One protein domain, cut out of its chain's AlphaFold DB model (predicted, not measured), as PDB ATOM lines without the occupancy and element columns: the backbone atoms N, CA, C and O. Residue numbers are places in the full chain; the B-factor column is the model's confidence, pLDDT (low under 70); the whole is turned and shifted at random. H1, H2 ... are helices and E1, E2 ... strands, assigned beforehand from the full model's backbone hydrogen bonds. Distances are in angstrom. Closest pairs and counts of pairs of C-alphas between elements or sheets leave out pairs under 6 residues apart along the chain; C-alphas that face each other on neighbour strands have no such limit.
ATOM      1  N   TYR A 322      14.323 131.415  29.942       97.00
ATOM      2  CA  TYR A 322      13.732 130.534  30.929       97.00
ATOM      3  C   TYR A 322      12.261 130.262  30.610       97.00
ATOM      4  O   TYR A 322      11.690 130.915  29.733       97.00
ATOM      5  N   ASP A 323      11.707 129.261  31.276       95.69
ATOM      6  CA  ASP A 323      10.284 128.962  31.334       95.69
ATOM      7  C   ASP A 323       9.739 129.348  32.715       95.69
ATOM      8  O   ASP A 323      10.410 129.145  33.733       95.69
ATOM      9  N   ARG A 324       8.526 129.896  32.763       93.56
ATOM     10  CA  ARG A 324       7.799 130.177  34.008       93.56
ATOM     11  C   ARG A 324       6.557 129.297  34.132       93.56
ATOM     12  O   ARG A 324       6.064 128.823  33.110       93.56
ATOM     13  N   PRO A 325       5.979 129.153  35.333       90.50
ATOM     14  CA  PRO A 325       4.642 128.589  35.481       90.50
ATOM     15  C   PRO A 325       3.641 129.419  34.664       90.50
ATOM     16  O   PRO A 325       3.668 130.652  34.726       90.50
ATOM     17  N   ALA A 326       2.809 128.763  33.849       86.88
ATOM     18  CA  ALA A 326       1.802 129.441  33.030       86.88
ATOM     19  C   ALA A 326       0.739 130.120  33.906       86.88
ATOM     20  O   ALA A 326       0.331 131.247  33.621       86.88
ATOM     21  N   VAL A 327       0.371 129.454  35.002       80.56
ATOM     22  CA  VAL A 327      -0.551 129.951  36.025       80.56
ATOM     23  C   VAL A 327       0.214 130.817  37.042       80.56
ATOM     24  O   VAL A 327       1.349 130.468  37.396       80.56
ATOM     25  N   PRO A 328      -0.379 131.928  37.529       74.25
ATOM     26  CA  PRO A 328       0.186 132.729  38.614       74.25
ATOM     27  C   PRO A 328       0.469 131.904  39.875       74.25
ATOM     28  O   PRO A 328       0.013 130.766  40.009       74.25
ATOM     29  N   SER A 329       1.207 132.491  40.824       69.19
ATOM     30  CA  SER A 329       1.397 131.874  42.144       69.19
ATOM     31  C   SER A 329       0.046 131.451  42.730       69.19
ATOM     32  O   SER A 329      -0.885 132.262  42.703       69.19
ATOM     33  N   PRO A 330      -0.073 130.235  43.292       70.69
ATOM     34  CA  PRO A 330      -1.270 129.845  44.017       70.69
ATOM     35  C   PRO A 330      -1.574 130.891  45.107       70.69
ATOM     36  O   PRO A 330      -0.665 131.214  45.882       70.69
ATOM     37  N   PRO A 331      -2.794 131.457  45.163       56.69
ATOM     38  CA  PRO A 331      -3.175 132.351  46.248       56.69
ATOM     39  C   PRO A 331      -3.139 131.580  47.580       56.69
ATOM     40  O   PRO A 331      -3.515 130.412  47.636       56.69
ATOM     41  N   ASP A 332      -2.636 132.225  48.634       61.41
ATOM     42  CA  ASP A 332      -2.626 131.752  50.032       61.41
ATOM     43  C   ASP A 332      -1.756 130.539  50.403       61.41
ATOM     44  O   ASP A 332      -1.786 130.095  51.552       61.41
ATOM     45  N   ALA A 333      -0.924 130.021  49.500       63.22
ATOM     46  CA  ALA A 333      -0.080 128.873  49.815       63.22
ATOM     47  C   ALA A 333       1.408 129.237  49.846       63.22
ATOM     48  O   ALA A 333       1.938 129.770  48.873       63.22
ATOM     49  N   ASP A 334       2.091 128.879  50.940       87.50
ATOM     50  CA  ASP A 334       3.549 128.953  51.084       87.50
ATOM     51  C   ASP A 334       4.212 128.151  49.954       87.50
ATOM     52  O   ASP A 334       4.278 126.923  49.999       87.50
ATOM     53  N   HIS A 335       4.605 128.839  48.884       90.25
ATOM     54  CA  HIS A 335       5.275 128.279  47.718       90.25
ATOM     55  C   HIS A 335       6.512 129.107  47.409       90.25
ATOM     56  O   HIS A 335       6.526 130.335  47.506       90.25
ATOM     57  N   HIS A 336       7.551 128.421  46.952       92.81
ATOM     58  CA  HIS A 336       8.772 129.055  46.491       92.81
ATOM     59  C   HIS A 336       8.974 128.785  45.017       92.81
ATOM     60  O   HIS A 336       8.682 127.702  44.511       92.81
ATOM     61  N   LEU A 337       9.529 129.778  44.337       93.81
ATOM     62  CA  LEU A 337       9.873 129.671  42.937       93.81
ATOM     63  C   LEU A 337      11.258 129.015  42.813       93.81
ATOM     64  O   LEU A 337      12.291 129.670  42.956       93.81
ATOM     65  N   VAL A 338      11.281 127.699  42.606       96.44
ATOM     66  CA  VAL A 338      12.504 126.880  42.595       96.44
ATOM     67  C   VAL A 338      13.028 126.730  41.162       96.44
ATOM     68  O   VAL A 338      12.238 126.430  40.261       96.44
ATOM     69  N   PRO A 339      14.338 126.921  40.915       97.50
ATOM     70  CA  PRO A 339      14.913 126.767  39.588       97.50
ATOM     71  C   PRO A 339      15.276 125.313  39.261       97.50
ATOM     72  O   PRO A 339      15.891 124.595  40.055       97.50
ATOM     73  N   PHE A 340      14.978 124.920  38.029       97.81
ATOM     74  CA  PHE A 340      15.305 123.635  37.424       97.81
ATOM     75  C   PHE A 340      15.932 123.849  36.049       97.81
ATOM     76  O   PHE A 340      15.630 124.818  35.358       97.81
ATOM     77  N   TRP A 341      16.759 122.911  35.609       97.81
ATOM     78  CA  TRP A 341      17.012 122.729  34.186       97.81
ATOM     79  C   TRP A 341      16.029 121.685  33.661       97.81
ATOM     80  O   TRP A 341      16.016 120.546  34.132       97.81
ATOM     81  N   ARG A 342      15.187 122.101  32.715       96.44
ATOM     82  CA  ARG A 342      14.238 121.259  31.987       96.44
ATOM     83  C   ARG A 342      14.916 120.713  30.744       96.44
ATOM     84  O   ARG A 342      15.355 121.491  29.896       96.44
ATOM     85  N   PHE A 343      14.991 119.397  30.633       96.56
ATOM     86  CA  PHE A 343      15.565 118.722  29.479       96.56
ATOM     87  C   PHE A 343      14.507 117.857  28.807       96.56
ATOM     88  O   PHE A 343      13.933 117.021  29.502       96.56
ATOM     89  N   PRO A 344      14.345 117.936  27.476       95.88
ATOM     90  CA  PRO A 344      13.719 116.853  26.729       95.88
ATOM     91  C   PRO A 344      14.469 115.565  27.041       95.88
ATOM     92  O   PRO A 344      15.684 115.497  26.828       95.88
ATOM     93  N   LEU A 345      13.801 114.559  27.594       95.81
ATOM     94  CA  LEU A 345      14.450 113.301  27.915       95.81
ATOM     95  C   LEU A 345      14.922 112.662  26.605       95.81
ATOM     96  O   LEU A 345      14.145 112.328  25.721       95.81
ATOM     97  N   ARG A 346      16.238 112.600  26.434       97.00
ATOM     98  CA  ARG A 346      16.920 111.951  25.311       97.00
ATOM     99  C   ARG A 346      18.147 111.281  25.882       97.00
ATOM    100  O   ARG A 346      19.260 111.807  25.798       97.00
ATOM    101  N   LEU A 347      17.898 110.195  26.599       96.56
ATOM    102  CA  LEU A 347      18.922 109.463  27.315       96.56
ATOM    103  C   LEU A 347      19.523 108.432  26.367       96.56
ATOM    104  O   LEU A 347      18.883 107.429  26.066       96.56
ATOM    105  N   ARG A 348      20.740 108.692  25.886       97.00
ATOM    106  CA  ARG A 348      21.493 107.708  25.112       97.00
ATOM    107  C   ARG A 348      22.153 106.724  26.067       97.00
ATOM    108  O   ARG A 348      23.019 107.126  26.845       97.00
ATOM    109  N   THR A 349      21.742 105.468  26.009       94.06
ATOM    110  CA  THR A 349      22.314 104.348  26.766       94.06
ATOM    111  C   THR A 349      23.671 103.931  26.180       94.06
ATOM    112  O   THR A 349      24.052 104.335  25.077       94.06
ATOM    113  N   ALA A 350      24.430 103.112  26.910       91.75
ATOM    114  CA  ALA A 350      25.737 102.643  26.439       91.75
ATOM    115  C   ALA A 350      25.655 101.674  25.247       91.75
ATOM    116  O   ALA A 350      26.614 101.565  24.488       91.75
ATOM    117  N   ASP A 351      24.527 100.981  25.096       89.38
ATOM    118  CA  ASP A 351      24.217 100.116  23.949       89.38
ATOM    119  C   ASP A 351      23.655 100.892  22.738       89.38
ATOM    120  O   ASP A 351      23.454 100.311  21.675       89.38
ATOM    121  N   GLY A 352      23.486 102.215  22.854       91.81
ATOM    122  CA  GLY A 352      23.145 103.108  21.746       91.81
ATOM    123  C   GLY A 352      21.658 103.434  21.599       91.81
ATOM    124  O   GLY A 352      21.328 104.311  20.794       91.81
ATOM    125  N   GLN A 353      20.778 102.804  22.385       91.94
ATOM    126  CA  GLN A 353      19.358 103.151  22.458       91.94
ATOM    127  C   GLN A 353      19.168 104.588  22.968       91.94
ATOM    128  O   GLN A 353      19.947 105.100  23.773       91.94
ATOM    129  N   VAL A 354      18.121 105.261  22.489       95.12
ATOM    130  CA  VAL A 354      17.695 106.564  23.011       95.12
ATOM    131  C   VAL A 354      16.332 106.395  23.658       95.12
ATOM    132  O   VAL A 354      15.373 106.048  22.978       95.12
ATOM    133  N   ILE A 355      16.259 106.658  24.958       94.44
ATOM    134  CA  ILE A 355      15.021 106.608  25.740       94.44
ATOM    135  C   ILE A 355      14.480 108.031  25.882       94.44
ATOM    136  O   ILE A 355      15.251 108.944  26.223       94.44
ATOM    137  N   THR A 356      13.183 108.229  25.614       95.75
ATOM    138  CA  THR A 356      12.560 109.566  25.612       95.75
ATOM    139  C   THR A 356      11.442 109.798  26.618       95.75
ATOM    140  O   THR A 356      11.042 110.948  26.798       95.75
ATOM    141  N   ASP A 357      10.995 108.765  27.327       93.94
ATOM    142  CA  ASP A 357      10.062 108.889  28.448       93.94
ATOM    143  C   ASP A 357      10.495 108.039  29.646       93.94
ATOM    144  O   ASP A 357      11.357 107.161  29.558       93.94
ATOM    145  N   MET A 358       9.917 108.353  30.804       91.75
ATOM    146  CA  MET A 358      10.199 107.658  32.048       91.75
ATOM    147  C   MET A 358       9.647 106.233  32.060       91.75
ATOM    148  O   MET A 358      10.226 105.383  32.724       91.75
ATOM    149  N   ALA A 359       8.545 105.967  31.355       90.56
ATOM    150  CA  ALA A 359       7.891 104.664  31.388       90.56
ATOM    151  C   ALA A 359       8.780 103.595  30.738       90.56
ATOM    152  O   ALA A 359       9.074 102.577  31.360       90.56
ATOM    153  N   HIS A 360       9.329 103.885  29.557       92.25
ATOM    154  CA  HIS A 360      10.328 103.047  28.905       92.25
ATOM    155  C   HIS A 360      11.620 102.976  29.711       92.25
ATOM    156  O   HIS A 360      12.259 101.932  29.699       92.25
ATOM    157  N   LEU A 361      12.008 104.041  30.426       91.12
ATOM    158  CA  LEU A 361      13.185 104.008  31.296       91.12
ATOM    159  C   LEU A 361      13.012 103.026  32.463       91.12
ATOM    160  O   LEU A 361      13.926 102.250  32.734       91.12
ATOM    161  N   THR A 362      11.885 103.086  33.176       89.62
ATOM    162  CA  THR A 362      11.641 102.264  34.370       89.62
ATOM    163  C   THR A 362      11.276 100.832  34.023       89.62
ATOM    164  O   THR A 362      11.748  99.920  34.691       89.62
ATOM    165  N   ASP A 363      10.480 100.634  32.973       86.31
ATOM    166  CA  ASP A 363       9.987  99.317  32.566       86.31
ATOM    167  C   ASP A 363      10.990  98.586  31.666       86.31
ATOM    168  O   ASP A 363      11.240  97.395  31.806       86.31
ATOM    169  N   GLY A 364      11.668  99.321  30.784       80.06
ATOM    170  CA  GLY A 364      12.657  98.745  29.881       80.06
ATOM    171  C   GLY A 364      13.964  98.345  30.559       80.06
ATOM    172  O   GLY A 364      14.723  97.559  29.991       80.06
ATOM    173  N   ILE A 365      14.240  98.833  31.776       80.56
ATOM    174  CA  ILE A 365      15.509  98.521  32.440       80.56
ATOM    175  C   ILE A 365      15.629  97.035  32.767       80.56
ATOM    176  O   ILE A 365      16.747  96.544  32.838       80.56
ATOM    177  N   ASP A 366      14.525  96.309  32.961       78.31
ATOM    178  CA  ASP A 366      14.566  94.858  33.156       78.31
ATOM    179  C   ASP A 366      14.518  94.067  31.835       78.31
ATOM    180  O   ASP A 366      14.847  92.878  31.820       78.31
ATOM    181  N   GLY A 367      14.256  94.754  30.716       74.50
ATOM    182  CA  GLY A 367      14.248  94.222  29.358       74.50
ATOM    183  C   GLY A 367      12.963  93.500  28.957       74.50
ATOM    184  O   GLY A 367      12.986  92.816  27.938       74.50
ATOM    185  N   THR A 368      11.887  93.602  29.745       74.12
ATOM    186  CA  THR A 368      10.635  92.869  29.487       74.12
ATOM    187  C   THR A 368       9.454  93.740  29.062       74.12
ATOM    188  O   THR A 368       8.484  93.176  28.572       74.12
ATOM    189  N   PHE A 369       9.537  95.069  29.241       78.62
ATOM    190  CA  PHE A 369       8.472  96.040  28.925       78.62
ATOM    191  C   PHE A 369       7.061  95.549  29.317       78.62
ATOM    192  O   PHE A 369       6.092  95.714  28.575       78.62
ATOM    193  N   ASP A 370       6.930  94.901  30.479       79.06
ATOM    194  CA  ASP A 370       5.706  94.190  30.856       79.06
ATOM    195  C   ASP A 370       4.574  95.115  31.339       79.06
ATOM    196  O   ASP A 370       3.427  94.674  31.446       79.06
ATOM    197  N   GLN A 371       4.864  96.389  31.629       80.81
ATOM    198  CA  GLN A 371       3.879  97.384  32.067       80.81
ATOM    199  C   GLN A 371       3.350  98.232  30.918       80.81
ATOM    200  O   GLN A 371       2.166  98.574  30.923       80.81
ATOM    201  N   ILE A 372       4.209  98.594  29.964       85.00
ATOM    202  CA  ILE A 372       3.802  99.412  28.814       85.00
ATOM    203  C   ILE A 372       3.503  98.574  27.569       85.00
ATOM    204  O   ILE A 372       2.691  98.992  26.749       85.00
ATOM    205  N   GLY A 373       4.075  97.373  27.470       78.81
ATOM    206  CA  GLY A 373       4.013  96.511  26.294       78.81
ATOM    207  C   GLY A 373       5.097  96.851  25.269       78.81
ATOM    208  O   GLY A 373       5.427  98.016  25.058       78.81
ATOM    209  N   ASP A 374       5.619  95.827  24.590       76.12
ATOM    210  CA  ASP A 374       6.740  95.944  23.640       76.12
ATOM    211  C   ASP A 374       6.472  96.890  22.450       76.12
ATOM    212  O   ASP A 374       7.408  97.423  21.853       76.12
ATOM    213  N   GLU A 375       5.202  97.104  22.092       83.62
ATOM    214  CA  GLU A 375       4.787  97.962  20.971       83.62
ATOM    215  C   GLU A 375       4.366  99.378  21.400       83.62
ATOM    216  O   GLU A 375       3.946 100.178  20.557       83.62
ATOM    217  N   ALA A 376       4.448  99.716  22.694       86.06
ATOM    218  CA  ALA A 376       4.088 101.053  23.151       86.06
ATOM    219  C   ALA A 376       4.988 102.111  22.493       86.06
ATOM    220  O   ALA A 376       6.215 102.002  22.529       86.06
ATOM    221  N   PRO A 377       4.413 103.168  21.892       89.69
ATOM    222  CA  PRO A 377       5.222 104.227  21.321       89.69
ATOM    223  C   PRO A 377       5.887 105.031  22.439       89.69
ATOM    224  O   PRO A 377       5.235 105.439  23.403       89.69
ATOM    225  N   MET A 378       7.175 105.327  22.269       89.88
ATOM    226  CA  MET A 378       7.850 106.297  23.123       89.88
ATOM    227  C   MET A 378       7.249 107.690  22.934       89.88
ATOM    228  O   MET A 378       7.074 108.170  21.811       89.88
ATOM    229  N   VAL A 379       6.989 108.363  24.048       91.56
ATOM    230  CA  VAL A 379       6.562 109.761  24.083       91.56
ATOM    231  C   VAL A 379       7.774 110.622  24.440       91.56
ATOM    232  O   VAL A 379       8.706 110.179  25.105       91.56
ATOM    233  N   GLN A 380       7.823 111.861  23.959       93.56
ATOM    234  CA  GLN A 380       8.845 112.804  24.405       93.56
ATOM    235  C   GLN A 380       8.389 113.428  25.727       93.56
ATOM    236  O   GLN A 380       7.566 114.340  25.728       93.56
ATOM    237  N   GLU A 381       8.935 112.957  26.846       93.81
ATOM    238  CA  GLU A 381       8.775 113.613  28.146       93.81
ATOM    239  C   GLU A 381       9.921 114.599  28.405       93.81
ATOM    240  O   GLU A 381      10.987 114.538  27.782       93.81
ATOM    241  N   ASP A 382       9.711 115.498  29.363       93.69
ATOM    242  CA  ASP A 382      10.761 116.335  29.928       93.69
ATOM    243  C   ASP A 382      11.153 115.851  31.324       93.69
ATOM    244  O   ASP A 382      10.318 115.404  32.110       93.69
ATOM    245  N   VAL A 383      12.428 116.020  31.671       94.94
ATOM    246  CA  VAL A 383      12.937 115.838  33.031       94.94
ATOM    247  C   VAL A 383      13.366 117.177  33.622       94.94
ATOM    248  O   VAL A 383      14.118 117.941  33.010       94.94
ATOM    249  N   LEU A 384      12.899 117.453  34.840       96.81
ATOM    250  CA  LEU A 384      13.290 118.613  35.635       96.81
ATOM    251  C   LEU A 384      14.366 118.205  36.639       96.81
ATOM    252  O   LEU A 384      14.120 117.415  37.549       96.81
ATOM    253  N   VAL A 385      15.563 118.770  36.492       97.31
ATOM    254  CA  VAL A 385      16.678 118.528  37.416       97.31
ATOM    255  C   VAL A 385      16.990 119.820  38.177       97.31
ATOM    256  O   VAL A 385      17.173 120.855  37.528       97.31
ATOM    257  N   PRO A 386      17.035 119.813  39.524       97.38
ATOM    258  CA  PRO A 386      17.240 121.028  40.311       97.38
ATOM    259  C   PRO A 386      18.505 121.790  39.899       97.38
ATOM    260  O   PRO A 386      19.587 121.213  39.791       97.38
ATOM    261  N   ALA A 387      18.385 123.104  39.706       96.94
ATOM    262  CA  ALA A 387      19.495 123.980  39.321       96.94
ATOM    263  C   ALA A 387      20.190 124.621  40.538       96.94
ATOM    264  O   ALA A 387      20.696 125.742  40.464       96.94
ATOM    265  N   LEU A 388      20.194 123.915  41.670       94.12
ATOM    266  CA  LEU A 388      20.653 124.403  42.967       94.12
ATOM    267  C   LEU A 388      21.649 123.437  43.613       94.12
ATOM    268  O   LEU A 388      21.584 122.222  43.432       94.12
ATOM    269  N   ARG A 389      22.563 123.999  44.397       90.06
ATOM    270  CA  ARG A 389      23.567 123.318  45.214       90.06
ATOM    271  C   ARG A 389      23.259 123.620  46.671       90.06
ATOM    272  O   ARG A 389      22.831 124.732  46.984       90.06
ATOM    273  N   LEU A 390      23.460 122.631  47.535       88.94
ATOM    274  CA  LEU A 390      23.255 122.787  48.967       88.94
ATOM    275  C   LEU A 390      24.589 122.609  49.688       88.94
ATOM    276  O   LEU A 390      25.389 121.755  49.325       88.94
ATOM    277  N   ILE A 391      24.808 123.389  50.745       80.88
ATOM    278  CA  ILE A 391      26.052 123.370  51.535       80.88
ATOM    279  C   ILE A 391      26.285 122.002  52.201       80.88
ATOM    280  O   ILE A 391      27.417 121.626  52.498       80.88
ATOM    281  N   ASN A 392      25.207 121.268  52.480       84.25
ATOM    282  CA  ASN A 392      25.244 119.982  53.163       84.25
ATOM    283  C   ASN A 392      24.824 118.862  52.210       84.25
ATOM    284  O   ASN A 392      23.659 118.777  51.822       84.25
ATOM    285  N   ASP A 393      25.750 117.954  51.912       84.00
ATOM    286  CA  ASP A 393      25.533 116.872  50.947       84.00
ATOM    287  C   ASP A 393      24.399 115.901  51.341       84.00
ATOM    288  O   ASP A 393      23.677 115.371  50.487       84.00
ATOM    289  N   ARG A 394      24.209 115.662  52.651       83.19
ATOM    290  CA  ARG A 394      23.125 114.797  53.152       83.19
ATOM    291  C   ARG A 394      21.772 115.458  52.945       83.19
ATOM    292  O   ARG A 394      20.843 114.800  52.477       83.19
ATOM    293  N   LEU A 395      21.678 116.753  53.253       87.06
ATOM    294  CA  LEU A 395      20.489 117.538  52.939       87.06
ATOM    295  C   LEU A 395      20.270 117.571  51.427       87.06
ATOM    296  O   LEU A 395      19.149 117.346  50.994       87.06
ATOM    297  N   GLN A 396      21.326 117.732  50.624       89.25
ATOM    298  CA  GLN A 396      21.208 117.731  49.168       89.25
ATOM    299  C   GLN A 396      20.585 116.452  48.627       89.25
ATOM    300  O   GLN A 396      19.645 116.514  47.840       89.25
ATOM    301  N   THR A 397      21.056 115.304  49.109       91.50
ATOM    302  CA  THR A 397      20.508 113.995  48.744       91.50
ATOM    303  C   THR A 397      19.005 113.909  49.037       91.50
ATOM    304  O   THR A 397      18.223 113.554  48.156       91.50
ATOM    305  N   ALA A 398      18.583 114.253  50.258       92.00
ATOM    306  CA  ALA A 398      17.178 114.171  50.658       92.00
ATOM    307  C   ALA A 398      16.290 115.170  49.895       92.00
ATOM    308  O   ALA A 398      15.178 114.834  49.487       92.00
ATOM    309  N   SER A 399      16.782 116.388  49.671       93.25
ATOM    310  CA  SER A 399      16.070 117.430  48.930       93.25
ATOM    311  C   SER A 399      15.871 117.054  47.470       93.25
ATOM    312  O   SER A 399      14.771 117.208  46.952       93.25
ATOM    313  N   PHE A 400      16.899 116.509  46.817       95.81
ATOM    314  CA  PHE A 400      16.817 116.070  45.424       95.81
ATOM    315  C   PHE A 400      15.785 114.951  45.261       95.81
ATOM    316  O   PHE A 400      14.979 115.012  44.339       95.81
ATOM    317  N   GLN A 401      15.718 114.006  46.202       95.12
ATOM    318  CA  GLN A 401      14.683 112.971  46.203       95.12
ATOM    319  C   GLN A 401      13.265 113.556  46.316       95.12
ATOM    320  O   GLN A 401      12.366 113.146  45.583       95.12
ATOM    321  N   ARG A 402      13.049 114.515  47.230       95.12
ATOM    322  CA  ARG A 402      11.735 115.160  47.413       95.12
ATOM    323  C   ARG A 402      11.326 115.978  46.192       95.12
ATOM    324  O   ARG A 402      10.179 115.893  45.764       95.12
ATOM    325  N   LEU A 403      12.263 116.741  45.627       96.50
ATOM    326  CA  LEU A 403      12.036 117.519  44.411       96.50
ATOM    327  C   LEU A 403      11.734 116.602  43.225       96.50
ATOM    328  O   LEU A 403      10.790 116.881  42.496       96.50
ATOM    329  N   PHE A 404      12.450 115.482  43.077       96.06
ATOM    330  CA  PHE A 404      12.157 114.488  42.046       96.06
ATOM    331  C   PHE A 404      10.719 113.979  42.160       96.06
ATOM    332  O   PHE A 404       9.956 114.097  41.204       96.06
ATOM    333  N   ALA A 405      10.326 113.491  43.343       94.50
ATOM    334  CA  ALA A 405       8.980 112.974  43.586       94.50
ATOM    335  C   ALA A 405       7.894 114.018  43.271       94.50
ATOM    336  O   ALA A 405       6.929 113.713  42.573       94.50
ATOM    337  N   PHE A 406       8.093 115.264  43.715       94.06
ATOM    338  CA  PHE A 406       7.189 116.371  43.412       94.06
ATOM    339  C   PHE A 406       7.086 116.631  41.908       94.06
ATOM    340  O   PHE A 406       5.992 116.598  41.351       94.06
ATOM    341  N   THR A 407       8.223 116.826  41.232       93.31
ATOM    342  CA  THR A 407       8.245 117.118  39.790       93.31
ATOM    343  C   THR A 407       7.702 115.977  38.939       93.31
ATOM    344  O   THR A 407       7.144 116.243  37.883       93.31
ATOM    345  N   ARG A 408       7.797 114.721  39.396       90.56
ATOM    346  CA  ARG A 408       7.219 113.582  38.674       90.56
ATOM    347  C   ARG A 408       5.693 113.552  38.747       90.56
ATOM    348  O   ARG A 408       5.061 113.117  37.795       90.56
ATOM    349  N   SER A 409       5.110 114.028  39.847       85.50
ATOM    350  CA  SER A 409       3.652 114.173  39.989       85.50
ATOM    351  C   SER A 409       3.091 115.442  39.340       85.50
ATOM    352  O   SER A 409       1.879 115.645  39.314       85.50
ATOM    353  N   LEU A 410       3.965 116.322  38.855       82.06
ATOM    354  CA  LEU A 410       3.595 117.664  38.454       82.06
ATOM    355  C   LEU A 410       3.069 117.694  37.015       82.06
ATOM    356  O   LEU A 410       3.815 117.465  36.067       82.06
ATOM    357  N   GLN A 411       1.807 118.080  36.850       70.00
ATOM    358  CA  GLN A 411       1.271 118.542  35.569       70.00
ATOM    359  C   GLN A 411       1.322 120.071  35.541       70.00
ATOM    360  O   GLN A 411       0.318 120.738  35.768       70.00
ATOM    361  N   VAL A 412       2.513 120.645  35.355       71.06
ATOM    362  CA  VAL A 412       2.650 122.102  35.227       71.06
ATOM    363  C   VAL A 412       2.890 122.471  33.782       71.06
ATOM    364  O   VAL A 412       3.902 122.110  33.180       71.06
ATOM    365  N   GLU A 413       1.960 123.259  33.256       85.19
ATOM    366  CA  GLU A 413       2.173 123.994  32.027       85.19
ATOM    367  C   GLU A 413       3.182 125.111  32.274       85.19
ATOM    368  O   GLU A 413       3.038 125.961  33.160       85.19
ATOM    369  N   LEU A 414       4.239 125.081  31.475       90.50
ATOM    370  CA  LEU A 414       5.313 126.048  31.511       90.50
ATOM    371  C   LEU A 414       5.211 126.947  30.281       90.50
ATOM    372  O   LEU A 414       5.202 126.464  29.150       90.50
ATOM    373  N   SER A 415       5.164 128.256  30.510       91.00
ATOM    374  CA  SER A 415       5.209 129.263  29.456       91.00
ATOM    375  C   SER A 415       6.652 129.671  29.180       91.00
ATOM    376  O   SER A 415       7.429 129.918  30.103       91.00
ATOM    377  N   GLY A 416       6.999 129.795  27.899       91.12
ATOM    378  CA  GLY A 416       8.296 130.304  27.459       91.12
ATOM    379  C   GLY A 416       8.438 131.828  27.541       91.12
ATOM    380  O   GLY A 416       9.448 132.359  27.071       91.12
ATOM    381  N   GLU A 417       7.430 132.516  28.073       91.38
ATOM    382  CA  GLU A 417       7.389 133.962  28.256       91.38
ATOM    383  C   GLU A 417       8.018 134.396  29.584       91.38
ATOM    384  O   GLU A 417       8.255 133.607  30.498       91.38
ATOM    385  N   ARG A 418       8.275 135.699  29.708       92.62
ATOM    386  CA  ARG A 418       8.728 136.288  30.972       92.62
ATOM    387  C   ARG A 418       7.576 136.387  31.963       92.62
ATOM    388  O   ARG A 418       6.408 136.273  31.593       92.62
ATOM    389  N   PHE A 419       7.921 136.635  33.223       93.62
ATOM    390  CA  PHE A 419       6.921 137.060  34.195       93.62
ATOM    391  C   PHE A 419       6.382 138.438  33.781       93.62
ATOM    392  O   PHE A 419       7.199 139.291  33.402       93.62
ATOM    393  N   PRO A 420       5.060 138.667  33.847       92.69
ATOM    394  CA  PRO A 420       4.474 139.995  33.692       92.69
ATOM    395  C   PRO A 420       5.158 141.016  34.610       92.69
ATOM    396  O   PRO A 420       5.646 140.657  35.681       92.69
ATOM    397  N   LEU A 421       5.271 142.272  34.179       92.69
ATOM    398  CA  LEU A 421       6.072 143.288  34.887       92.69
ATOM    399  C   LEU A 421       5.431 143.738  36.209       92.69
ATOM    400  O   LEU A 421       6.112 144.261  37.085       92.69
ATOM    401  N   GLU A 422       4.129 143.530  36.344       90.81
ATOM    402  CA  GLU A 422       3.332 143.761  37.542       90.81
ATOM    403  C   GLU A 422       3.558 142.697  38.628       90.81
ATOM    404  O   GLU A 422       3.317 142.957  39.811       90.81
ATOM    405  N   GLU A 423       4.053 141.514  38.252       89.56
ATOM    406  CA  GLU A 423       4.404 140.471  39.209       89.56
ATOM    407  C   GLU A 423       5.725 140.788  39.921       89.56
ATOM    408  O   GLU A 423       6.593 141.491  39.412       89.56
ATOM    409  N   LYS A 424       5.910 140.225  41.120       89.19
ATOM    410  CA  LYS A 424       7.145 140.376  41.911       89.19
ATOM    411  C   LYS A 424       7.781 139.015  42.208       89.19
ATOM    412  O   LYS A 424       7.879 138.627  43.376       89.19
ATOM    413  N   PRO A 425       8.195 138.255  41.178       91.06
ATOM    414  CA  PRO A 425       8.762 136.930  41.366       91.06
ATOM    415  C   PRO A 425      10.064 136.994  42.173       91.06
ATOM    416  O   PRO A 425      10.950 137.821  41.931       91.06
ATOM    417  N   THR A 426      10.201 136.074  43.126       90.62
ATOM    418  CA  THR A 426      11.398 135.919  43.963       90.62
ATOM    419  C   THR A 426      11.972 134.507  43.810       90.62
ATOM    420  O   THR A 426      11.814 133.667  44.696       90.62
ATOM    421  N   PRO A 427      12.617 134.205  42.665       93.31
ATOM    422  CA  PRO A 427      13.212 132.894  42.451       93.31
ATOM    423  C   PRO A 427      14.335 132.618  43.445       93.31
ATOM    424  O   PRO A 427      15.097 133.519  43.809       93.31
ATOM    425  N   LEU A 428      14.456 131.352  43.843       94.44
ATOM    426  CA  LEU A 428      15.648 130.865  44.526       94.44
ATOM    427  C   LEU A 428      16.855 130.895  43.578       94.44
ATOM    428  O   LEU A 428      16.721 130.911  42.351       94.44
ATOM    429  N   THR A 429      18.043 130.878  44.170       93.06
ATOM    430  CA  THR A 429      19.325 130.946  43.471       93.06
ATOM    431  C   THR A 429      19.501 129.816  42.463       93.06
ATOM    432  O   THR A 429      19.376 128.637  42.797       93.06
ATOM    433  N   VAL A 430      19.884 130.175  41.238       95.31
ATOM    434  CA  VAL A 430      20.422 129.224  40.259       95.31
ATOM    435  C   VAL A 430      21.915 129.088  40.536       95.31
ATOM    436  O   VAL A 430      22.670 129.999  40.206       95.31
ATOM    437  N   SER A 431      22.351 127.983  41.138       92.69
ATOM    438  CA  SER A 431      23.752 127.783  41.550       92.69
ATOM    439  C   SER A 431      24.445 126.592  40.883       92.69
ATOM    440  O   SER A 431      25.627 126.351  41.130       92.69
ATOM    441  N   LEU A 432      23.734 125.841  40.035       92.94
ATOM    442  CA  LEU A 432      24.319 124.828  39.157       92.94
ATOM    443  C   LEU A 432      24.099 125.206  37.684       92.94
ATOM    444  O   LEU A 432      22.952 125.428  37.282       92.94
ATOM    445  N   PRO A 433      25.155 125.274  36.855       93.25
ATOM    446  CA  PRO A 433      25.024 125.569  35.434       93.25
ATOM    447  C   PRO A 433      24.492 124.358  34.654       93.25
ATOM    448  O   PRO A 433      24.734 123.208  35.019       93.25
ATOM    449  N   GLU A 434      23.821 124.617  33.528       95.81
ATOM    450  CA  GLU A 434      23.164 123.595  32.693       95.81
ATOM    451  C   GLU A 434      24.058 122.392  32.388       95.81
ATOM    452  O   GLU A 434      23.634 121.249  32.535       95.81
ATOM    453  N   HIS A 435      25.307 122.638  31.992       94.56
ATOM    454  CA  HIS A 435      26.206 121.581  31.541       94.56
ATOM    455  C   HIS A 435      26.636 120.641  32.679       94.56
ATOM    456  O   HIS A 435      26.872 119.459  32.433       94.56
ATOM    457  N   GLU A 436      26.721 121.136  33.917       94.44
ATOM    458  CA  GLU A 436      26.973 120.316  35.107       94.44
ATOM    459  C   GLU A 436      25.748 119.462  35.435       94.44
ATOM    460  O   GLU A 436      25.865 118.248  35.620       94.44
ATOM    461  N   VAL A 437      24.565 120.080  35.427       96.44
ATOM    462  CA  VAL A 437      23.300 119.393  35.708       96.44
ATOM    463  C   VAL A 437      23.005 118.321  34.661       96.44
ATOM    464  O   VAL A 437      22.627 117.204  35.000       96.44
ATOM    465  N   ARG A 438      23.280 118.594  33.386       96.94
ATOM    466  CA  ARG A 438      23.140 117.619  32.303       96.94
ATOM    467  C   ARG A 438      24.048 116.403  32.471       96.94
ATOM    468  O   ARG A 438      23.644 115.291  32.145       96.94
ATOM    469  N   ARG A 439      25.273 116.600  32.973       94.94
ATOM    470  CA  ARG A 439      26.216 115.498  33.225       94.94
ATOM    471  C   ARG A 439      25.741 114.585  34.353       94.94
ATOM    472  O   ARG A 439      25.933 113.382  34.241       94.94
ATOM    473  N   LEU A 440      25.140 115.132  35.413       94.25
ATOM    474  CA  LEU A 440      24.644 114.334  36.545       94.25
ATOM    475  C   LEU A 440      23.209 113.814  36.355       94.25
ATOM    476  O   LEU A 440      22.812 112.897  37.069       94.25
ATOM    477  N   ALA A 441      22.441 114.365  35.408       96.00
ATOM    478  CA  ALA A 441      21.039 114.010  35.176       96.00
ATOM    479  C   ALA A 441      20.786 112.493  35.026       96.00
ATOM    480  O   ALA A 441      19.859 112.011  35.677       96.00
ATOM    481  N   PRO A 442      21.607 111.704  34.295       95.75
ATOM    482  CA  PRO A 442      21.440 110.247  34.249       95.75
ATOM    483  C   PRO A 442      21.494 109.575  35.626       95.75
ATOM    484  O   PRO A 442      20.734 108.653  35.899       95.75
ATOM    485  N   LEU A 443      22.350 110.060  36.532       95.75
ATOM    486  CA  LEU A 443      22.435 109.534  37.897       95.75
ATOM    487  C   LEU A 443      21.243 109.982  38.749       95.75
ATOM    488  O   LEU A 443      20.773 109.217  39.583       95.75
ATOM    489  N   TYR A 444      20.741 111.199  38.539       96.62
ATOM    490  CA  TYR A 444      19.557 111.721  39.230       96.62
ATOM    491  C   TYR A 444      18.285 110.918  38.903       96.62
ATOM    492  O   TYR A 444      17.445 110.720  39.781       96.62
ATOM    493  N   LEU A 445      18.191 110.362  37.688       96.06
ATOM    494  CA  LEU A 445      17.113 109.451  37.279       96.06
ATOM    495  C   LEU A 445      17.060 108.151  38.099       96.06
ATOM    496  O   LEU A 445      16.050 107.458  38.055       96.06
ATOM    497  N   ALA A 446      18.073 107.842  38.916       95.31
ATOM    498  CA  ALA A 446      18.002 106.763  39.902       95.31
ATOM    499  C   ALA A 446      16.772 106.862  40.825       95.31
ATOM    500  O   ALA A 446      16.292 105.840  41.306       95.31
ATOM    501  N   HIS A 447      16.247 108.069  41.058       95.69
ATOM    502  CA  HIS A 447      15.027 108.278  41.842       95.69
ATOM    503  C   HIS A 447      13.744 107.763  41.170       95.69
ATOM    504  O   HIS A 447      12.729 107.649  41.856       95.69
ATOM    505  N   ALA A 448      13.775 107.451  39.871       93.62
ATOM    506  CA  ALA A 448      12.625 106.930  39.138       93.62
ATOM    507  C   ALA A 448      12.278 105.481  39.499       93.62
ATOM    508  O   ALA A 448      11.127 105.083  39.360       93.62
ATOM    509  N   PHE A 449      13.264 104.701  39.949       92.50
ATOM    510  CA  PHE A 449      13.127 103.255  40.085       92.50
ATOM    511  C   PHE A 449      12.571 102.868  41.452       92.50
ATOM    512  O   PHE A 449      13.161 103.152  42.501       92.50
ATOM    513  N   GLY A 450      11.438 102.176  41.431       89.69
ATOM    514  CA  GLY A 450      10.810 101.577  42.595       89.69
ATOM    515  C   GLY A 450      11.330 100.170  42.894       89.69
ATOM    516  O   GLY A 450      12.162  99.596  42.193       89.69
ATOM    517  N   ARG A 451      10.791  99.566  43.959       88.62
ATOM    518  CA  ARG A 451      11.138  98.186  44.352       88.62
ATOM    519  C   ARG A 451      10.818  97.157  43.265       88.62
ATOM    520  O   ARG A 451      11.566  96.196  43.117       88.62
ATOM    521  N   ARG A 452       9.715  97.352  42.531       86.56
ATOM    522  CA  ARG A 452       9.273  96.450  41.455       86.56
ATOM    523  C   ARG A 452      10.306  96.409  40.329       86.56
ATOM    524  O   ARG A 452      10.819  95.331  40.045       86.56
ATOM    525  N   ASP A 453      10.655  97.572  39.786       87.88
ATOM    526  CA  ASP A 453      11.612  97.719  38.680       87.88
ATOM    527  C   ASP A 453      12.965  97.087  39.046       87.88
ATOM    528  O   ASP A 453      13.574  96.323  38.294       87.88
ATOM    529  N   LEU A 454      13.415  97.328  40.281       90.19
ATOM    530  CA  LEU A 454      14.700  96.832  40.758       90.19
ATOM    531  C   LEU A 454      14.719  95.329  41.045       90.19
ATOM    532  O   LEU A 454      15.798  94.741  41.043       90.19
ATOM    533  N   ALA A 455      13.582  94.671  41.288       86.69
ATOM    534  CA  ALA A 455      13.568  93.241  41.596       86.69
ATOM    535  C   ALA A 455      14.144  92.408  40.436       86.69
ATOM    536  O   ALA A 455      14.956  91.499  40.660       86.69
ATOM    537  N   ARG A 456      13.801  92.774  39.196       84.69
ATOM    538  CA  ARG A 456      14.138  92.033  37.971       84.69
ATOM    539  C   ARG A 456      15.376  92.557  37.252       84.69
ATOM    540  O   ARG A 456      16.047  91.782  36.579       84.69
ATOM    541  N   VAL A 457      15.752  93.813  37.494       86.81
ATOM    542  CA  VAL A 457      16.906  94.433  36.834       86.81
ATOM    543  C   VAL A 457      18.214  93.666  37.067       86.81
ATOM    544  O   VAL A 457      18.514  93.224  38.190       86.81
ATOM    545  N   ASN A 458      19.024  93.533  36.017       85.19
ATOM    546  CA  ASN A 458      20.378  92.996  36.097       85.19
ATOM    547  C   ASN A 458      21.450  94.101  36.042       85.19
ATOM    548  O   ASN A 458      21.203  95.252  35.689       85.19
ATOM    549  N   LEU A 459      22.680  93.744  36.417       85.38
ATOM    550  CA  LEU A 459      23.793  94.689  36.518       85.38
ATOM    551  C   LEU A 459      24.135  95.377  35.183       85.38
ATOM    552  O   LEU A 459      24.455  96.569  35.167       85.38
ATOM    553  N   ASN A 460      24.099  94.636  34.076       86.19
ATOM    554  CA  ASN A 460      24.493  95.160  32.770       86.19
ATOM    555  C   ASN A 460      23.513  96.240  32.300       86.19
ATOM    556  O   ASN A 460      23.953  97.280  31.809       86.19
ATOM    557  N   GLN A 461      22.218  96.036  32.549       86.00
ATOM    558  CA  GLN A 461      21.165  97.001  32.243       86.00
ATOM    559  C   GLN A 461      21.357  98.305  33.023       86.00
ATOM    560  O   GLN A 461      21.521  99.357  32.411       86.00
ATOM    561  N   VAL A 462      21.481  98.245  34.357       87.25
ATOM    562  CA  VAL A 462      21.719  99.449  35.184       87.25
ATOM    563  C   VAL A 462      22.982 100.194  34.740       87.25
ATOM    564  O   VAL A 462      23.003 101.426  34.653       87.25
ATOM    565  N   SER A 463      24.050  99.455  34.422       88.88
ATOM    566  CA  SER A 463      25.291 100.078  33.967       88.88
ATOM    567  C   SER A 463      25.146 100.763  32.609       88.88
ATOM    568  O   SER A 463      25.773 101.806  32.423       88.88
ATOM    569  N   SER A 464      24.393 100.185  31.669       89.44
ATOM    570  CA  SER A 464      24.173 100.760  30.336       89.44
ATOM    571  C   SER A 464      23.229 101.966  30.392       89.44
ATOM    572  O   SER A 464      23.521 103.003  29.798       89.44
ATOM    573  N   TRP A 465      22.144 101.849  31.160       89.69
ATOM    574  CA  TRP A 465      21.018 102.779  31.128       89.69
ATOM    575  C   TRP A 465      21.187 103.991  32.037       89.69
ATOM    576  O   TRP A 465      20.609 105.034  31.762       89.69
ATOM    577  N   LEU A 466      22.004 103.897  33.092       88.62
ATOM    578  CA  LEU A 466      22.202 105.009  34.030       88.62
ATOM    579  C   LEU A 466      23.662 105.417  34.159       88.62
ATOM    580  O   LEU A 466      23.996 106.588  34.004       88.62
ATOM    581  N   PHE A 467      24.554 104.466  34.445       91.81
ATOM    582  CA  PHE A 467      25.924 104.817  34.845       91.81
ATOM    583  C   PHE A 467      26.812 105.244  33.680       91.81
ATOM    584  O   PHE A 467      27.741 106.023  33.872       91.81
ATOM    585  N   ARG A 468      26.542 104.725  32.480       92.12
ATOM    586  CA  ARG A 468      27.253 105.073  31.242       92.12
ATOM    587  C   ARG A 468      26.391 105.865  30.262       92.12
ATOM    588  O   ARG A 468      26.880 106.225  29.194       92.12
ATOM    589  N   ALA A 469      25.136 106.122  30.613       94.12
ATOM    590  CA  ALA A 469      24.224 106.860  29.763       94.12
ATOM    591  C   ALA A 469      24.546 108.357  29.752       94.12
ATOM    592  O   ALA A 469      25.134 108.908  30.687       94.12
ATOM    593  N   ARG A 470      24.130 109.034  28.683       95.75
ATOM    594  CA  ARG A 470      24.313 110.474  28.503       95.75
ATOM    595  C   ARG A 470      23.005 111.123  28.086       95.75
ATOM    596  O   ARG A 470      22.368 110.693  27.131       95.75
ATOM    597  N   LEU A 471      22.657 112.216  28.754       96.44
ATOM    598  CA  LEU A 471      21.572 113.082  28.314       96.44
ATOM    599  C   LEU A 471      22.066 113.990  27.179       96.44
ATOM    600  O   LEU A 471      23.030 114.746  27.342       96.44
ATOM    601  N   GLU A 472      21.449 113.877  26.007       95.88
ATOM    602  CA  GLU A 472      21.926 114.548  24.790       95.88
ATOM    603  C   GLU A 472      21.377 115.954  24.601       95.88
ATOM    604  O   GLU A 472      22.059 116.844  24.079       95.88
ATOM    605  N   SER A 473      20.130 116.138  25.017       94.56
ATOM    606  CA  SER A 473      19.403 117.391  24.903       94.56
ATOM    607  C   SER A 473      20.079 118.492  25.715       94.56
ATOM    608  O   SER A 473      20.791 118.237  26.684       94.56
ATOM    609  N   ARG A 474      19.896 119.745  25.293       95.50
ATOM    610  CA  ARG A 474      20.277 120.908  26.101       95.50
ATOM    611  C   ARG A 474      19.117 121.294  27.002       95.50
ATOM    612  O   ARG A 474      17.965 121.220  26.581       95.50
ATOM    613  N   GLY A 475      19.444 121.729  28.209       94.94
ATOM    614  CA  GLY A 475      18.463 122.192  29.177       94.94
ATOM    615  C   GLY A 475      18.006 123.620  28.900       94.94
ATOM    616  O   GLY A 475      18.797 124.472  28.485       94.94
ATOM    617  N   ARG A 476      16.737 123.900  29.190       95.94
ATOM    618  CA  ARG A 476      16.209 125.257  29.348       95.94
ATOM    619  C   ARG A 476      16.001 125.528  30.834       95.94
ATOM    620  O   ARG A 476      15.561 124.642  31.562       95.94
ATOM    621  N   LEU A 477      16.349 126.725  31.302       97.94
ATOM    622  CA  LEU A 477      16.060 127.106  32.685       97.94
ATOM    623  C   LEU A 477      14.539 127.139  32.858       97.94
ATOM    624  O   LEU A 477      13.846 127.684  32.010       97.94
ATOM    625  N   ALA A 478      14.015 126.576  33.931       96.75
ATOM    626  CA  ALA A 478      12.601 126.612  34.260       96.75
ATOM    627  C   ALA A 478      12.447 126.982  35.729       96.75
ATOM    628  O   ALA A 478      13.195 126.501  36.581       96.75
ATOM    629  N   PHE A 479      11.478 127.830  36.028       96.19
ATOM    630  CA  PHE A 479      11.069 128.106  37.392       96.19
ATOM    631  C   PHE A 479       9.747 127.404  37.673       96.19
ATOM    632  O   PHE A 479       8.840 127.432  36.845       96.19
ATOM    633  N   VAL A 480       9.642 126.777  38.840       94.69
ATOM    634  CA  VAL A 480       8.466 125.999  39.237       94.69
ATOM    635  C   VAL A 480       8.042 126.413  40.639       94.69
ATOM    636  O   VAL A 480       8.891 126.569  41.518       94.69
ATOM    637  N   TRP A 481       6.738 126.582  40.856       93.19
ATOM    638  CA  TRP A 481       6.179 126.760  42.195       93.19
ATOM    639  C   TRP A 481       6.256 125.440  42.960       93.19
ATOM    640  O   TRP A 481       5.643 124.452  42.561       93.19
ATOM    641  N   VAL A 482       7.017 125.420  44.052       93.25
ATOM    642  CA  VAL A 482       7.180 124.246  44.916       93.25
ATOM    643  C   VAL A 482       6.665 124.577  46.319       93.25
ATOM    644  O   VAL A 482       7.072 125.607  46.863       93.25
ATOM    645  N   PRO A 483       5.822 123.723  46.927       92.75
ATOM    646  CA  PRO A 483       5.317 123.931  48.280       92.75
ATOM    647  C   PRO A 483       6.428 124.108  49.324       92.75
ATOM    648  O   PRO A 483       7.419 123.370  49.337       92.75
ATOM    649  N   GLY A 484       6.214 125.029  50.258       92.62
ATOM    650  CA  GLY A 484       7.076 125.335  51.397       92.62
ATOM    651  C   GLY A 484       7.531 124.106  52.182       92.62
ATOM    652  O   GLY A 484       8.736 123.938  52.354       92.62
ATOM    653  N   PRO A 485       6.650 123.146  52.541       93.31
ATOM    654  CA  PRO A 485       7.055 121.922  53.241       93.31
ATOM    655  C   PRO A 485       8.132 121.089  52.525       93.31
ATOM    656  O   PRO A 485       8.864 120.333  53.166       93.31
ATOM    657  N   ILE A 486       8.251 121.218  51.200       93.88
ATOM    658  CA  ILE A 486       9.295 120.553  50.413       93.88
ATOM    659  C   ILE A 486      10.606 121.343  50.474       93.88
ATOM    660  O   ILE A 486      11.671 120.731  50.575       93.88
ATOM    661  N   VAL A 487      10.533 122.676  50.430       93.56
ATOM    662  CA  VAL A 487      11.674 123.593  50.265       93.56
ATOM    663  C   VAL A 487      12.302 124.021  51.591       93.56
ATOM    664  O   VAL A 487      13.528 124.029  51.715       93.56
ATOM    665  N   GLU A 488      11.491 124.340  52.597       91.62
ATOM    666  CA  GLU A 488      11.921 124.837  53.910       91.62
ATOM    667  C   GLU A 488      13.011 123.988  54.590       91.62
ATOM    668  O   GLU A 488      13.971 124.567  55.112       91.62
ATOM    669  N   PRO A 489      13.004 122.638  54.505       91.12
ATOM    670  CA  PRO A 489      14.082 121.820  55.064       91.12
ATOM    671  C   PRO A 489      15.480 122.150  54.524       91.12
ATOM    672  O   PRO A 489      16.475 121.842  55.183       91.12
ATOM    673  N   PHE A 490      15.573 122.740  53.328       89.44
ATOM    674  CA  PHE A 490      16.848 123.038  52.684       89.44
ATOM    675  C   PHE A 490      17.062 124.496  52.272       89.44
ATOM    676  O   PHE A 490      18.188 124.857  51.930       89.44
ATOM    677  N   ARG A 491      16.028 125.341  52.324       88.25
ATOM    678  CA  ARG A 491      16.044 126.722  51.817       88.25
ATOM    679  C   ARG A 491      17.233 127.544  52.313       88.25
ATOM    680  O   ARG A 491      17.921 128.176  51.519       88.25
ATOM    681  N   LYS A 492      17.512 127.489  53.618       85.62
ATOM    682  CA  LYS A 492      18.611 128.234  54.264       85.62
ATOM    683  C   LYS A 492      20.014 127.691  53.970       85.62
ATOM    684  O   LYS A 492      20.998 128.265  54.428       85.62
ATOM    685  N   TYR A 493      20.107 126.567  53.262       86.12
ATOM    686  CA  TYR A 493      21.361 125.895  52.932       86.12
ATOM    687  C   TYR A 493      21.675 125.935  51.434       86.12
ATOM    688  O   TYR A 493      22.592 125.237  51.006       86.12
ATOM    689  N   ILE A 494      20.917 126.702  50.641       86.31
ATOM    690  CA  ILE A 494      21.218 126.943  49.226       86.31
ATOM    691  C   ILE A 494      22.489 127.782  49.117       86.31
ATOM    692  O   ILE A 494      22.633 128.775  49.825       86.31
ATOM    693  N   GLY A 495      23.392 127.366  48.228       79.88
ATOM    694  CA  GLY A 495      24.663 128.038  47.975       79.88
ATOM    695  C   GLY A 495      25.886 127.187  48.322       79.88
ATOM    696  O   GLY A 495      25.799 125.972  48.524       79.88
ATOM    697  N   ARG A 496      27.052 127.831  48.350       69.81
ATOM    698  CA  ARG A 496      28.337 127.266  48.776       69.81
ATOM    699  C   ARG A 496      28.605 127.656  50.226       69.81
ATOM    700  O   ARG A 496      27.944 128.515  50.798       69.81
ATOM    701  N   PHE A 497      29.565 126.972  50.845       56.66
ATOM    702  CA  PHE A 497      29.889 127.105  52.266       56.66
ATOM    703  C   PHE A 497      29.875 128.565  52.765       56.66
ATOM    704  O   PHE A 497      30.682 129.400  52.349       56.66
ATOM    705  N   HIS A 498      29.003 128.836  53.737       53.75
ATOM    706  CA  HIS A 498      29.061 130.019  54.587       53.75
ATOM    707  C   HIS A 498      29.434 129.569  55.999       53.75
ATOM    708  O   HIS A 498      28.768 128.698  56.562       53.75
ATOM    709  N   GLY A 499      30.476 130.165  56.592       41.62
ATOM    710  CA  GLY A 499      30.922 129.809  57.946       41.62
ATOM    711  C   GLY A 499      29.795 129.870  58.986       41.62
ATOM    712  O   GLY A 499      29.700 128.999  59.840       41.62
ATOM    713  N   SER A 500      28.873 130.825  58.840       40.03
ATOM    714  CA  SER A 500      27.675 130.978  59.679       40.03
ATOM    715  C   SER A 500      26.577 129.931  59.420       40.03
ATOM    716  O   SER A 500      25.852 129.549  60.342       40.03
ATOM    717  N   ALA A 501      26.447 129.432  58.186       38.06
ATOM    718  CA  ALA A 501      25.450 128.420  57.834       38.06
ATOM    719  C   ALA A 501      25.838 127.031  58.365       38.06
ATOM    720  O   ALA A 501      24.965 126.281  58.804       38.06
ATOM    721  N   LEU A 502      27.136 126.701  58.391       38.50
ATOM    722  CA  LEU A 502      27.613 125.437  58.959       38.50
ATOM    723  C   LEU A 502      27.469 125.407  60.486       38.50
ATOM    724  O   LEU A 502      27.012 124.415  61.044       38.50
ATOM    725  N   ASP A 503      27.760 126.531  61.136       38.12
ATOM    726  CA  ASP A 503      27.519 126.760  62.561       38.12
ATOM    727  C   ASP A 503      26.047 126.560  62.958       38.12
ATOM    728  O   ASP A 503      25.758 126.128  64.073       38.12
ATOM    729  N   SER A 504      25.118 126.862  62.048       38.00
ATOM    730  CA  SER A 504      23.677 126.650  62.236       38.00
ATOM    731  C   SER A 504      23.240 125.216  61.907       38.00
ATOM    732  O   SER A 504      22.296 124.718  62.509       38.00
ATOM    733  N   ALA A 505      23.922 124.544  60.973       39.53
ATOM    734  CA  ALA A 505      23.671 123.147  60.605       39.53
ATOM    735  C   ALA A 505      24.231 122.143  61.628       39.53
ATOM    736  O   ALA A 505      23.706 121.046  61.753       39.53
ATOM    737  N   GLN A 506      25.318 122.492  62.324       38.62
ATOM    738  CA  GLN A 506      25.946 121.657  63.358       38.62
ATOM    739  C   GLN A 506      25.270 121.785  64.729       38.62
ATOM    740  O   GLN A 506      25.440 120.911  65.574       38.62
ATOM    741  N   ARG A 507      24.530 122.878  64.952       36.34
ATOM    742  CA  ARG A 507      23.725 123.120  66.159       36.34
ATOM    743  C   ARG A 507      22.269 122.651  66.027       36.34
ATOM    744  O   ARG A 507      21.510 122.833  66.974       36.34
ATOM    745  N   GLY A 508      21.897 122.113  64.861       32.16
ATOM    746  CA  GLY A 508      20.571 121.577  64.552       32.16
ATOM    747  C   GLY A 508      20.516 120.070  64.699       32.16
ATOM    748  O   GLY A 508      21.367 119.403  64.066       32.16
TER     749      GLY A 508
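Overview. This is residues 322 to 508 of the 508 residues of an uncharacterized protein of Acidobacteria bacterium (UniProt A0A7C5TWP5). A strongly twisted sheet of four strands, E1, E4, E2 and E3, has H2 on one face and H3 on the other, while H1, H4 and H5 gather loosely beyond the E3 edge at one end. H7 lies far from that group, and the long stretch of residues 410 to 433 loops past the E1 edge between H2 and H3. The printed part has 187 residues, with named elements in the order E1 E2 H1 E3 H2 H3 H4 H5 E4 H6 H7; the sheet is mixed, and the class is mixed, helices and strands. The whole is compact, with a radius of gyration of the C-alphas of 17.8 A and spans of 48 by 40 by 28 A.

Along the chain. In the sheet, E1 is residues 322 to 325, from C-alpha 322 at (13.732, 130.534, 30.929); E4 is residues 476 to 483, 21.9 A; E2 is residues 335 to 344, 25.3 A, and bends by 55 degrees at residue 339; E3 is residues 382 to 386. H2, residues 393 to 409, is 24.6 A long, and H3, residues 434 to 448, is 20.7 A. H1 is residues 358 to 364, H4 451 to 456, H5 459 to 467 and H6 484 to 491. H7, residues 499 to 505, ends at C-alpha 505, (23.671, 123.147, 60.605).

Arrangement. E1 and E4 are parallel, with N 323 and O 477 at 2.8 A. E4 and E2 are antiparallel, with N 340 and O 478 at 2.8 A, as are E2 and E3, with N 341 and O 385 at 2.8 A. H2 and H3 are on opposite faces, three layers with helices on both faces of the sheet; the closest C-alphas to E3 are Leu 384 and Thr 407 for H2, 6.7 A, and Val 385 and Ala 441 for H3, 6.7 A. H3 has a height over the sheet of 7.3 A. H6 only grazes the sheet and touches H2 at a shallow tilt of 28 degrees, opposite ways, closest at the C-alphas of Leu 395 and Phe 490, 6.6 A. With residues 442 to 446 alone H3 touches H5, closest at the C-alphas of Pro 442 and Leu 466, 5.3 A. H1 and H4 are close but not clearly touching, the C-alphas of Thr 362 and Asp 453 being 6.3 A apart. H7 touches no helix. Every O i to N i+4 pair is within hydrogen-bond range in H1, H2 and H7, against 6 of 11 in H3, 1 of 2 in H4, 4 of 5 in H5 and 2 of 4 in H6.

Size, cuts and confidence. The two farthest C-alphas, those of Glu 375 and Ser 500, are 55.8 A apart. The printed part has no cut. The links E2 to H1, H1 to E3 and H2 to H3 are long. The pLDDT is under 70 at residue 329, residues 331 to 333 and residues 496 to 508.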